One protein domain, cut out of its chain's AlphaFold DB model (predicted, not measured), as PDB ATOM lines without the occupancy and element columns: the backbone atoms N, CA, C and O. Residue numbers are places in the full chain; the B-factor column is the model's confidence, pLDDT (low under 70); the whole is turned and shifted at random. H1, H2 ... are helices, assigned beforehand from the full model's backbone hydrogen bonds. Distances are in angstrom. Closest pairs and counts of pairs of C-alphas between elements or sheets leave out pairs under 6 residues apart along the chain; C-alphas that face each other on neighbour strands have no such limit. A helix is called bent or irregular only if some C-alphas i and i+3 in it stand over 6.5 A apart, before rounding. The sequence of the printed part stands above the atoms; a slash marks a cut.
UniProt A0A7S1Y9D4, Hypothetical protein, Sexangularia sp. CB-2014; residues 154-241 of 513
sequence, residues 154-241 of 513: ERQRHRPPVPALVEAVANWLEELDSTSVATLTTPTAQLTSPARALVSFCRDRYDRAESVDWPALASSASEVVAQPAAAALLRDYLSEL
ATOM      1  N   GLU A 154      57.657  16.630  30.057       78.62
ATOM      2  CA  GLU A 154      57.578  17.967  29.436       78.62
ATOM      3  C   GLU A 154      56.204  18.246  28.800       78.62
ATOM      4  O   GLU A 154      55.715  19.375  28.827       78.62
ATOM      5  N   ARG A 155      55.552  17.212  28.253       76.69
ATOM      6  CA  ARG A 155      54.206  17.306  27.665       76.69
ATOM      7  C   ARG A 155      53.089  17.404  28.715       76.69
ATOM      8  O   ARG A 155      51.983  17.825  28.381       76.69
ATOM      9  N   GLN A 156      53.343  17.020  29.968       73.94
ATOM     10  CA  GLN A 156      52.338  17.010  31.035       73.94
ATOM     11  C   GLN A 156      52.231  18.400  31.676       73.94
ATOM     12  O   GLN A 156      52.985  18.769  32.572       73.94
ATOM     13  N   ARG A 157      51.250  19.189  31.213       54.12
ATOM     14  CA  ARG A 157      51.038  20.588  31.639       54.12
ATOM     15  C   ARG A 157      50.763  20.780  33.136       54.12
ATOM     16  O   ARG A 157      50.968  21.879  33.650       54.12
ATOM     17  N   HIS A 158      50.313  19.743  33.838       52.25
ATOM     18  CA  HIS A 158      50.044  19.786  35.273       52.25
ATOM     19  C   HIS A 158      50.765  18.652  35.997       52.25
ATOM     20  O   HIS A 158      50.749  17.520  35.538       52.25
ATOM     21  N   ARG A 159      51.384  19.004  37.131       58.91
ATOM     22  CA  ARG A 159      52.277  18.185  37.965       58.91
ATOM     23  C   ARG A 159      51.609  16.876  38.431       58.91
ATOM     24  O   ARG A 159      50.822  16.916  39.374       58.91
ATOM     25  N   PRO A 160      52.051  15.733  37.903       59.59
ATOM     26  CA  PRO A 160      52.772  14.792  38.758       59.59
ATOM     27  C   PRO A 160      54.262  14.753  38.390       59.59
ATOM     28  O   PRO A 160      54.650  15.118  37.283       59.59
ATOM     29  N   PRO A 161      55.143  14.329  39.312       73.06
ATOM     30  CA  PRO A 161      56.568  14.173  39.029       73.06
ATOM     31  C   PRO A 161      56.903  12.777  38.458       73.06
ATOM     32  O   PRO A 161      58.060  12.364  38.471       73.06
ATOM     33  N   VAL A 162      55.884  12.039  38.014       86.88
ATOM     34  CA  VAL A 162      55.935  10.710  37.390       86.88
ATOM     35  C   VAL A 162      54.917  10.671  36.243       86.88
ATOM     36  O   VAL A 162      53.940  11.411  36.303       86.88
ATOM     37  N   PRO A 163      55.087   9.832  35.207       89.88
ATOM     38  CA  PRO A 163      54.155   9.802  34.082       89.88
ATOM     39  C   PRO A 163      52.730   9.422  34.506       89.88
ATOM     40  O   PRO A 163      52.552   8.446  35.233       89.88
ATOM     41  N   ALA A 164      51.717  10.108  33.969       86.62
ATOM     42  CA  ALA A 164      50.302   9.849  34.277       86.62
ATOM     43  C   ALA A 164      49.863   8.374  34.100       86.62
ATOM     44  O   ALA A 164      49.027   7.887  34.857       86.62
ATOM     45  N   LEU A 165      50.447   7.635  33.143       90.94
ATOM     46  CA  LEU A 165      50.252   6.183  32.998       90.94
ATOM     47  C   LEU A 165      50.706   5.422  34.250       90.94
ATOM     48  O   LEU A 165      49.977   4.571  34.757       90.94
ATOM     49  N   VAL A 166      51.909   5.732  34.742       92.56
ATOM     50  CA  VAL A 166      52.500   5.078  35.914       92.56
ATOM     51  C   VAL A 166      51.684   5.396  37.158       92.56
ATOM     52  O   VAL A 166      51.389   4.485  37.921       92.56
ATOM     53  N   GLU A 167      51.285   6.656  37.341       90.38
ATOM     54  CA  GLU A 167      50.457   7.076  38.475       90.38
ATOM     55  C   GLU A 167      49.076   6.404  38.465       90.38
ATOM     56  O   GLU A 167      48.679   5.816  39.469       90.38
ATOM     57  N   ALA A 168      48.368   6.417  37.331       89.62
ATOM     58  CA  ALA A 168      47.044   5.805  37.215       89.62
ATOM     59  C   ALA A 168      47.072   4.290  37.488       89.62
ATOM     60  O   ALA A 168      46.203   3.776  38.190       89.62
ATOM     61  N   VAL A 169      48.084   3.581  36.973       92.25
ATOM     62  CA  VAL A 169      48.265   2.144  37.236       92.25
ATOM     63  C   VAL A 169      48.668   1.888  38.690       92.25
ATOM     64  O   VAL A 169      48.119   0.993  39.325       92.25
ATOM     65  N   ALA A 170      49.620   2.650  39.231       90.75
ATOM     66  CA  ALA A 170      50.137   2.445  40.580       90.75
ATOM     67  C   ALA A 170      49.087   2.730  41.657       90.75
ATOM     68  O   ALA A 170      48.915   1.908  42.555       90.75
ATOM     69  N   ASN A 171      48.356   3.844  41.544       88.88
ATOM     70  CA  ASN A 171      47.284   4.188  42.476       88.88
ATOM     71  C   ASN A 171      46.198   3.102  42.467       88.88
ATOM     72  O   ASN A 171      45.829   2.602  43.525       88.88
ATOM     73  N   TRP A 172      45.767   2.652  41.284       91.31
ATOM     74  CA  TRP A 172      44.754   1.602  41.173       91.31
ATOM     75  C   TRP A 172      45.221   0.246  41.733       91.31
ATOM     76  O   TRP A 172      44.497  -0.394  42.492       91.31
ATOM     77  N   LEU A 173      46.456  -0.182  41.439       88.69
ATOM     78  CA  LEU A 173      47.023  -1.409  42.019       88.69
ATOM     79  C   LEU A 173      47.188  -1.320  43.550       88.69
ATOM     80  O   LEU A 173      47.130  -2.349  44.228       88.69
ATOM     81  N   GLU A 174      47.375  -0.118  44.103       86.19
ATOM     82  CA  GLU A 174      47.411   0.124  45.548       86.19
ATOM     83  C   GLU A 174      46.029   0.215  46.206       86.19
ATOM     84  O   GLU A 174      45.915  -0.132  47.377       86.19
ATOM     85  N   GLU A 175      44.976   0.616  45.499       86.31
ATOM     86  CA  GLU A 175      43.610   0.620  46.044       86.31
ATOM     87  C   GLU A 175      43.041  -0.797  46.222       86.31
ATOM     88  O   GLU A 175      42.214  -1.032  47.100       86.31
ATOM     89  N   LEU A 176      43.512  -1.761  45.428       83.62
ATOM     90  CA  LEU A 176      43.045  -3.145  45.467       83.62
ATOM     91  C   LEU A 176      43.829  -3.981  46.486       83.62
ATOM     92  O   LEU A 176      44.982  -4.340  46.242       83.62
ATOM     93  N   ASP A 177      43.201  -4.361  47.603       75.06
ATOM     94  CA  ASP A 177      43.785  -5.259  48.621       75.06
ATOM     95  C   ASP A 177      44.177  -6.643  48.061       75.06
ATOM     96  O   ASP A 177      45.092  -7.298  48.561       75.06
ATOM     97  N   SER A 178      43.516  -7.064  46.984       77.38
ATOM     98  CA  SER A 178      43.743  -8.294  46.214       77.38
ATOM     99  C   SER A 178      45.034  -8.287  45.376       77.38
ATOM    100  O   SER A 178      45.462  -9.358  44.934       77.38
ATOM    101  N   THR A 179      45.677  -7.131  45.144       79.44
ATOM    102  CA  THR A 179      46.917  -7.054  44.346       79.44
ATOM    103  C   THR A 179      48.043  -7.828  45.026       79.44
ATOM    104  O   THR A 179      48.631  -7.384  46.016       79.44
ATOM    105  N   SER A 180      48.373  -8.981  44.446       83.12
ATOM    106  CA  SER A 180      49.404  -9.893  44.935       83.12
ATOM    107  C   SER A 180      50.740  -9.718  44.206       83.12
ATOM    108  O   SER A 180      50.808  -9.237  43.071       83.12
ATOM    109  N   VAL A 181      51.822 -10.220  44.810       80.94
ATOM    110  CA  VAL A 181      53.125 -10.318  44.130       80.94
ATOM    111  C   VAL A 181      53.039 -11.190  42.869       80.94
ATOM    112  O   VAL A 181      53.733 -10.904  41.896       80.94
ATOM    113  N   ALA A 182      52.177 -12.213  42.836       82.25
ATOM    114  CA  ALA A 182      51.982 -13.035  41.641       82.25
ATOM    115  C   ALA A 182      51.438 -12.190  40.476       82.25
ATOM    116  O   ALA A 182      52.003 -12.229  39.388       82.25
ATOM    117  N   THR A 183      50.439 -11.341  40.736       84.94
ATOM    118  CA  THR A 183      49.864 -10.406  39.756       84.94
ATOM    119  C   THR A 183      50.930  -9.482  39.149       84.94
ATOM    120  O   THR A 183      50.997  -9.313  37.932       84.94
ATOM    121  N   LEU A 184      51.819  -8.932  39.987       83.94
ATOM    122  CA  LEU A 184      52.924  -8.070  39.547       83.94
ATOM    123  C   LEU A 184      54.019  -8.795  38.753       83.94
ATOM    124  O   LEU A 184      54.786  -8.140  38.045       83.94
ATOM    125  N   THR A 185      54.121 -10.120  38.879       85.19
ATOM    126  CA  THR A 185      55.248 -10.914  38.355       85.19
ATOM    127  C   THR A 185      54.861 -11.862  37.219       85.19
ATOM    128  O   THR A 185      55.746 -12.351  36.524       85.19
ATOM    129  N   THR A 186      53.564 -12.067  36.940       84.38
ATOM    130  CA  THR A 186      53.080 -12.813  35.762       84.38
ATOM    131  C   THR A 186      53.586 -12.176  34.458       84.38
ATOM    132  O   THR A 186      53.147 -11.067  34.140       84.38
ATOM    133  N   PRO A 187      54.456 -12.840  33.669       80.94
ATOM    134  CA  PRO A 187      54.991 -12.293  32.421       80.94
ATOM    135  C   PRO A 187      53.897 -12.014  31.387       80.94
ATOM    136  O   PRO A 187      52.935 -12.774  31.277       80.94
ATOM    137  N   THR A 188      54.082 -10.986  30.553       80.81
ATOM    138  CA  THR A 188      53.103 -10.573  29.525       80.81
ATOM    139  C   THR A 188      52.748 -11.719  28.554       80.81
ATOM    140  O   THR A 188      51.607 -11.831  28.113       80.81
ATOM    141  N   ALA A 189      53.677 -12.653  28.296       78.00
ATOM    142  CA  ALA A 189      53.442 -13.858  27.488       78.00
ATOM    143  C   ALA A 189      52.569 -14.940  28.167       78.00
ATOM    144  O   ALA A 189      51.951 -15.743  27.471       78.00
ATOM    145  N   GLN A 190      52.509 -14.972  29.503       83.81
ATOM    146  CA  GLN A 190      51.700 -15.923  30.285       83.81
ATOM    147  C   GLN A 190      50.294 -15.387  30.602       83.81
ATOM    148  O   GLN A 190      49.469 -16.097  31.175       83.81
ATOM    149  N   LEU A 191      49.999 -14.144  30.213       86.56
ATOM    150  CA  LEU A 191      48.672 -13.558  30.337       86.56
ATOM    151  C   LEU A 191      47.633 -14.292  29.479       86.56
ATOM    152  O   LEU A 191      47.873 -14.669  28.323       86.56
ATOM    153  N   THR A 192      46.424 -14.395  30.031       87.94
ATOM    154  CA  THR A 192      45.246 -14.877  29.307       87.94
ATOM    155  C   THR A 192      44.991 -14.022  28.058       87.94
ATOM    156  O   THR A 192      45.348 -12.843  28.004       87.94
ATOM    157  N   SER A 193      44.367 -14.612  27.034       87.81
ATOM    158  CA  SER A 193      44.007 -13.894  25.799       87.81
ATOM    159  C   SER A 193      43.289 -12.547  26.047       87.81
ATOM    160  O   SER A 193      43.762 -11.538  25.520       87.81
ATOM    161  N   PRO A 194      42.235 -12.459  26.895       86.94
ATOM    162  CA  PRO A 194      41.583 -11.179  27.177       86.94
ATOM    163  C   PRO A 194      42.494 -10.179  27.906       86.94
ATOM    164  O   PRO A 194      42.425  -8.991  27.607       86.94
ATOM    165  N   ALA A 195      43.395 -10.625  28.792       87.50
ATOM    166  CA  ALA A 195      44.338  -9.721  29.454       87.50
ATOM    167  C   ALA A 195      45.345  -9.128  28.455       87.50
ATOM    168  O   ALA A 195      45.614  -7.932  28.501       87.50
ATOM    169  N   ARG A 196      45.845  -9.920  27.493       89.88
ATOM    170  CA  ARG A 196      46.720  -9.407  26.418       89.88
ATOM    171  C   ARG A 196      46.000  -8.428  25.492       89.88
ATOM    172  O   ARG A 196      46.570  -7.391  25.164       89.88
ATOM    173  N   ALA A 197      44.749  -8.713  25.127       89.25
ATOM    174  CA  ALA A 197      43.927  -7.789  24.346       89.25
ATOM    175  C   ALA A 197      43.691  -6.459  25.091       89.25
ATOM    176  O   ALA A 197      43.763  -5.387  24.487       89.25
ATOM    177  N   LEU A 198      43.483  -6.519  26.412       90.19
ATOM    178  CA  LEU A 198      43.333  -5.344  27.268       90.19
ATOM    179  C   LEU A 198      44.636  -4.531  27.384       90.19
ATOM    180  O   LEU A 198      44.576  -3.306  27.331       90.19
ATOM    181  N   VAL A 199      45.810  -5.179  27.448       92.94
ATOM    182  CA  VAL A 199      47.116  -4.487  27.377       92.94
ATOM    183  C   VAL A 199      47.237  -3.690  26.077       92.94
ATOM    184  O   VAL A 199      47.503  -2.491  26.137       92.94
ATOM    185  N   SER A 200      46.985  -4.304  24.912       90.00
ATOM    186  CA  SER A 200      47.034  -3.585  23.626       90.00
ATOM    187  C   SER A 200      46.017  -2.441  23.552       90.00
ATOM    188  O   SER A 200      46.355  -1.346  23.115       90.00
ATOM    189  N   PHE A 201      44.799  -2.650  24.054       90.75
ATOM    190  CA  PHE A 201      43.753  -1.628  24.069       90.75
ATOM    191  C   PHE A 201      44.123  -0.411  24.935       90.75
ATOM    192  O   PHE A 201      43.972   0.731  24.500       90.75
ATOM    193  N   CYS A 202      44.636  -0.639  26.149       91.69
ATOM    194  CA  CYS A 202      45.072   0.443  27.032       91.69
ATOM    195  C   CYS A 202      46.314   1.157  26.482       91.69
ATOM    196  O   CYS A 202      46.391   2.382  26.553       91.69
ATOM    197  N   ARG A 203      47.259   0.417  25.889       92.50
ATOM    198  CA  ARG A 203      48.445   0.972  25.224       92.50
ATOM    199  C   ARG A 203      48.064   1.965  24.126       92.50
ATOM    200  O   ARG A 203      48.518   3.107  24.163       92.50
ATOM    201  N   ASP A 204      47.195   1.549  23.206       87.12
ATOM    202  CA  ASP A 204      46.725   2.378  22.093       87.12
ATOM    203  C   ASP A 204      46.034   3.663  22.577       87.12
ATOM    204  O   ASP A 204      46.149   4.707  21.937       87.12
ATOM    205  N   ARG A 205      45.329   3.606  23.715       86.88
ATOM    206  CA  ARG A 205      44.738   4.790  24.356       86.88
ATOM    207  C   ARG A 205      45.787   5.754  24.891       86.88
ATOM    208  O   ARG A 205      45.740   6.937  24.557       86.88
ATOM    209  N   TYR A 206      46.748   5.263  25.668       87.75
ATOM    210  CA  TYR A 206      47.807   6.113  26.213       87.75
ATOM    211  C   TYR A 206      48.680   6.737  25.112       87.75
ATOM    212  O   TYR A 206      49.012   7.913  25.216       87.75
ATOM    213  N   ASP A 207      48.982   6.018  24.022       85.50
ATOM    214  CA  ASP A 207      49.697   6.583  22.862       85.50
ATOM    215  C   ASP A 207      48.872   7.640  22.089       85.50
ATOM    216  O   ASP A 207      49.447   8.480  21.392       85.50
ATOM    217  N   ARG A 208      47.540   7.664  22.252       78.12
ATOM    218  CA  ARG A 208      46.645   8.743  21.784       78.12
ATOM    219  C   ARG A 208      46.380   9.831  22.838       78.12
ATOM    220  O   ARG A 208      45.570  10.719  22.587       78.12
ATOM    221  N   ALA A 209      47.068   9.789  23.983       77.06
ATOM    222  CA  ALA A 209      46.841  10.650  25.148       77.06
ATOM    223  C   ALA A 209      45.407  10.584  25.735       77.06
ATOM    224  O   ALA A 209      44.968  11.508  26.421       77.06
ATOM    225  N   GLU A 210      44.684   9.481  25.511       77.94
ATOM    226  CA  GLU A 210      43.410   9.195  26.180       77.94
ATOM    227  C   GLU A 210      43.653   8.716  27.623       77.94
ATOM    228  O   GLU A 210      44.560   7.922  27.888       77.94
ATOM    229  N   SER A 211      42.809   9.148  28.564       78.81
ATOM    230  CA  SER A 211      42.807   8.617  29.929       78.81
ATOM    231  C   SER A 211      42.204   7.208  29.983       78.81
ATOM    232  O   SER A 211      41.265   6.873  29.258       78.81
ATOM    233  N   VAL A 212      42.737   6.371  30.876       86.75
ATOM    234  CA  VAL A 212      42.260   5.002  31.109       86.75
ATOM    235  C   VAL A 212      41.685   4.902  32.520       86.75
ATOM    236  O   VAL A 212      42.406   5.058  33.503       86.75
ATOM    237  N   ASP A 213      40.382   4.637  32.606       88.00
ATOM    238  CA  ASP A 213      39.663   4.367  33.855       88.00
ATOM    239  C   ASP A 213      39.775   2.871  34.199       88.00
ATOM    240  O   ASP A 213      39.063   2.023  33.651       88.00
ATOM    241  N   TRP A 214      40.723   2.539  35.077       90.06
ATOM    242  CA  TRP A 214      40.958   1.163  35.510       90.06
ATOM    243  C   TRP A 214      39.795   0.559  36.324       90.06
ATOM    244  O   TRP A 214      39.422  -0.576  36.013       90.06
ATOM    245  N   PRO A 215      39.158   1.261  37.288       87.75
ATOM    246  CA  PRO A 215      37.928   0.796  37.938       87.75
ATOM    247  C   PRO A 215      36.788   0.433  36.970       87.75
ATOM    248  O   PRO A 215      36.179  -0.636  37.103       87.75
ATOM    249  N   ALA A 216      36.512   1.268  35.962       86.25
ATOM    250  CA  ALA A 216      35.492   0.975  34.955       86.25
ATOM    251  C   ALA A 216      35.878  -0.234  34.086       86.25
ATOM    252  O   ALA A 216      35.050  -1.116  33.834       86.25
ATOM    253  N   LEU A 217      37.149  -0.333  33.676       86.81
ATOM    254  CA  LEU A 217      37.641  -1.492  32.929       86.81
ATOM    255  C   LEU A 217      37.535  -2.786  33.740       86.81
ATOM    256  O   LEU A 217      37.023  -3.773  33.215       86.81
ATOM    257  N   ALA A 218      37.930  -2.784  35.012       86.75
ATOM    258  CA  ALA A 218      37.811  -3.937  35.904       86.75
ATOM    259  C   ALA A 218      36.354  -4.375  36.118       86.75
ATOM    260  O   ALA A 218      36.071  -5.572  36.142       86.75
ATOM    261  N   SER A 219      35.425  -3.416  36.178       86.19
ATOM    262  CA  SER A 219      33.983  -3.685  36.240       86.19
ATOM    263  C   SER A 219      33.455  -4.360  34.964       86.19
ATOM    264  O   SER A 219      32.547  -5.184  35.035       86.19
ATOM    265  N   SER A 220      34.029  -4.041  33.797       84.00
ATOM    266  CA  SER A 220      33.608  -4.586  32.495       84.00
ATOM    267  C   SER A 220      34.288  -5.907  32.100       84.00
ATOM    268  O   SER A 220      33.648  -6.776  31.511       84.00
ATOM    269  N   ALA A 221      35.574  -6.073  32.424       79.81
ATOM    270  CA  ALA A 221      36.425  -7.176  31.967       79.81
ATOM    271  C   ALA A 221      36.776  -8.191  33.072       79.81
ATOM    272  O   ALA A 221      37.453  -9.181  32.796       79.81
ATOM    273  N   SER A 222      36.298  -7.963  34.302       84.44
ATOM    274  CA  SER A 222      36.764  -8.564  35.558       84.44
ATOM    275  C   SER A 222      38.141  -8.071  36.017       84.44
ATOM    276  O   SER A 222      39.116  -8.020  35.266       84.44
ATOM    277  N   GLU A 223      38.238  -7.789  37.314       84.38
ATOM    278  CA  GLU A 223      39.470  -7.457  38.033       84.38
ATOM    279  C   GLU A 223      40.580  -8.508  37.822       84.38
ATOM    280  O   GLU A 223      41.741  -8.152  37.626       84.38
ATOM    281  N   VAL A 224      40.213  -9.794  37.735       85.25
ATOM    282  CA  VAL A 224      41.134 -10.923  37.480       85.25
ATOM    283  C   VAL A 224      41.845 -10.806  36.120       85.25
ATOM    284  O   VAL A 224      42.940 -11.336  35.941       85.25
ATOM    285  N   VAL A 225      41.247 -10.096  35.159       87.19
ATOM    286  CA  VAL A 225      41.831  -9.801  33.840       87.19
ATOM    287  C   VAL A 225      42.522  -8.435  33.844       87.19
ATOM    288  O   VAL A 225      43.594  -8.285  33.253       87.19
ATOM    289  N   ALA A 226      41.937  -7.449  34.527       88.75
ATOM    290  CA  ALA A 226      42.431  -6.079  34.550       88.75
ATOM    291  C   ALA A 226      43.732  -5.905  35.354       88.75
ATOM    292  O   ALA A 226      44.629  -5.211  34.876       88.75
ATOM    293  N   GLN A 227      43.897  -6.543  36.525       90.62
ATOM    294  CA  GLN A 227      45.119  -6.346  37.324       90.62
ATOM    295  C   GLN A 227      46.382  -6.874  36.624       90.62
ATOM    296  O   GLN A 227      47.362  -6.127  36.548       90.62
ATOM    297  N   PRO A 228      46.402  -8.109  36.068       90.25
ATOM    298  CA  PRO A 228      47.575  -8.600  35.349       90.25
ATOM    299  C   PRO A 228      47.868  -7.770  34.092       90.25
ATOM    300  O   PRO A 228      49.033  -7.596  33.736       90.25
ATOM    301  N   ALA A 229      46.832  -7.219  33.446       90.75
ATOM    302  CA  ALA A 229      46.982  -6.322  32.305       90.75
ATOM    303  C   ALA A 229      47.611  -4.973  32.702       90.75
ATOM    304  O   ALA A 229      48.550  -4.533  32.046       90.75
ATOM    305  N   ALA A 230      47.173  -4.338  33.794       93.06
ATOM    306  CA  ALA A 230      47.777  -3.089  34.271       93.06
ATOM    307  C   ALA A 230      49.234  -3.290  34.723       93.06
ATOM    308  O   ALA A 230      50.117  -2.517  34.349       93.06
ATOM    309  N   ALA A 231      49.506  -4.371  35.462       92.19
ATOM    310  CA  ALA A 231      50.861  -4.735  35.871       92.19
ATOM    311  C   ALA A 231      51.781  -5.008  34.668       92.19
ATOM    312  O   ALA A 231      52.947  -4.613  34.684       92.19
ATOM    313  N   ALA A 232      51.267  -5.641  33.609       92.88
ATOM    314  CA  ALA A 232      51.997  -5.809  32.357       92.88
ATOM    315  C   ALA A 232      52.238  -4.484  31.639       92.88
ATOM    316  O   ALA A 232      53.384  -4.192  31.321       92.88
ATOM    317  N   LEU A 233      51.211  -3.648  31.484       94.44
ATOM    318  CA  LEU A 233      51.325  -2.345  30.832       94.44
ATOM    319  C   LEU A 233      52.385  -1.448  31.497       94.44
ATOM    320  O   LEU A 233      53.131  -0.760  30.802       94.44
ATOM    321  N   LEU A 234      52.492  -1.491  32.831       94.50
ATOM    322  CA  LEU A 234      53.535  -0.785  33.580       94.50
ATOM    323  C   LEU A 234      54.945  -1.297  33.250       94.50
ATOM    324  O   LEU A 234      55.856  -0.496  33.050       94.50
ATOM    325  N   ARG A 235      55.145  -2.619  33.193       93.50
ATOM    326  CA  ARG A 235      56.450  -3.211  32.846       93.50
ATOM    327  C   ARG A 235      56.805  -2.948  31.388       93.50
ATOM    328  O   ARG A 235      57.932  -2.548  31.119       93.50
ATOM    329  N   ASP A 236      55.846  -3.120  30.483       93.12
ATOM    330  CA  ASP A 236      55.990  -2.859  29.053       93.12
ATOM    331  C   ASP A 236      56.412  -1.389  28.834       93.12
ATOM    332  O   ASP A 236      57.444  -1.145  28.208       93.12
ATOM    333  N   TYR A 237      55.720  -0.418  29.456       94.12
ATOM    334  CA  TYR A 237      56.071   1.013  29.410       94.12
ATOM    335  C   TYR A 237      57.525   1.285  29.823       94.12
ATOM    336  O   TYR A 237      58.257   1.965  29.106       94.12
ATOM    337  N   LEU A 238      57.946   0.736  30.964       92.94
ATOM    338  CA  LEU A 238      59.292   0.942  31.500       92.94
ATOM    339  C   LEU A 238      60.369   0.236  30.659       92.94
ATOM    340  O   LEU A 238      61.443   0.796  30.450       92.94
ATOM    341  N   SER A 239      60.083  -0.962  30.141       91.31
ATOM    342  CA  SER A 239      61.012  -1.719  29.290       91.31
ATOM    343  C   SER A 239      61.257  -1.065  27.926       91.31
ATOM    344  O   SER A 239      62.333  -1.220  27.348       91.31
ATOM    345  N   GLU A 240      60.281  -0.301  27.431       92.50
ATOM    346  CA  GLU A 240      60.371   0.419  26.162       92.50
ATOM    347  C   GLU A 240      61.021   1.801  26.280       92.50
ATOM    348  O   GLU A 240      61.204   2.469  25.262       92.50
ATOM    349  N   LEU A 241      61.407   2.247  27.480       91.12
ATOM    350  CA  LEU A 241      62.149   3.497  27.618       91.12
ATOM    351  C   LEU A 241      63.452   3.431  26.782       91.12
ATOM    352  O   LEU A 241      64.226   2.471  26.909       91.12
TER     353      LEU A 241
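This is residues 154 to 241 of the 513 residues of the protein "Hypothetical protein" of Sexangularia sp. CB-2014 (UniProt A0A7S1Y9D4). A cluster of helices is built round one long helix, H5, with H1, H2, H3 and H4 packed on it; those of its partners that are long enough to have a tilt cross it steeply and do not run side by side with it. H4 sits by the first residues of H5, and before H1 residues 157 to 162 stick out from the cluster. The printed part has 88 residues with five named helices, in the order H1, H2, H3, H4, H5, and no named strand; the class is all helix, and the helix packing is mostly crossed. The whole is compact, with a radius of gyration of the C-alphas of 12.5 A and spans of 35 by 25 by 23 A.

H5, residues 223 to 239, is the longest helix at 23.9 A; it starts at C-alpha 223 (39.470, -7.457, 38.033) and ends at C-alpha 239 (61.012, -1.719, 29.290). It is neither bent nor irregular, but only just: C-alphas 224 and 227 are 6.1 A apart. H3, residues 193 to 207, measures 21.5 A, and H1, residues 164 to 175, measures 16.4 A from C-alpha 164 at (50.302, 9.849, 34.277). H4, residues 214 to 221, measures 10.1 A, and H2, residues 181 to 185, 6.2 A.

H5 is the hub and touches the four other helices. It touches H3 at a steep tilt of 51 degrees, the same way, with the C-alphas of Ala 195 and Val 225 closest at 5.1 A. With residues 227 to 234 alone it touches H1 at a steep tilt of 39 degrees, opposite ways; the closest C-alphas are those of Val 169 and Ala 230, 6.0 A apart. With residues 224 to 227 alone it touches H4 at a steep tilt of 54 degrees, opposite ways, closest at the C-alphas of Ala 218 and Ala 226, 5.3 A. With residues 227 to 232 alone it touches H2, where the C-alphas of Thr 183 and Pro 228 are closest, 5.3 A apart. H1, with residues 168 to 172 alone, touches H4, only just about perpendicular at 72 degrees; the closest C-alphas, of Trp 172 and Trp 214, are 6.8 A apart. H1 and H3 are close but not clearly touching, with the C-alphas of Leu 165 and Tyr 206 closest at 7.2 A. H3 and H4 are near each other, while H2 and H4 are apart. In H1, H2, H3 and H4 every O i to N i+4 pair is within hydrogen-bond range; in H5 12 of 13 are.

The two C-alphas farthest apart, of Arg 157 and Gln 190, are 36.5 A apart. The printed part has no cut and no long link; the links H1 to H2 and H4 to H5 are tight. The mean pLDDT of the printed part is 85.3, and residues 157 to 160 are under 70.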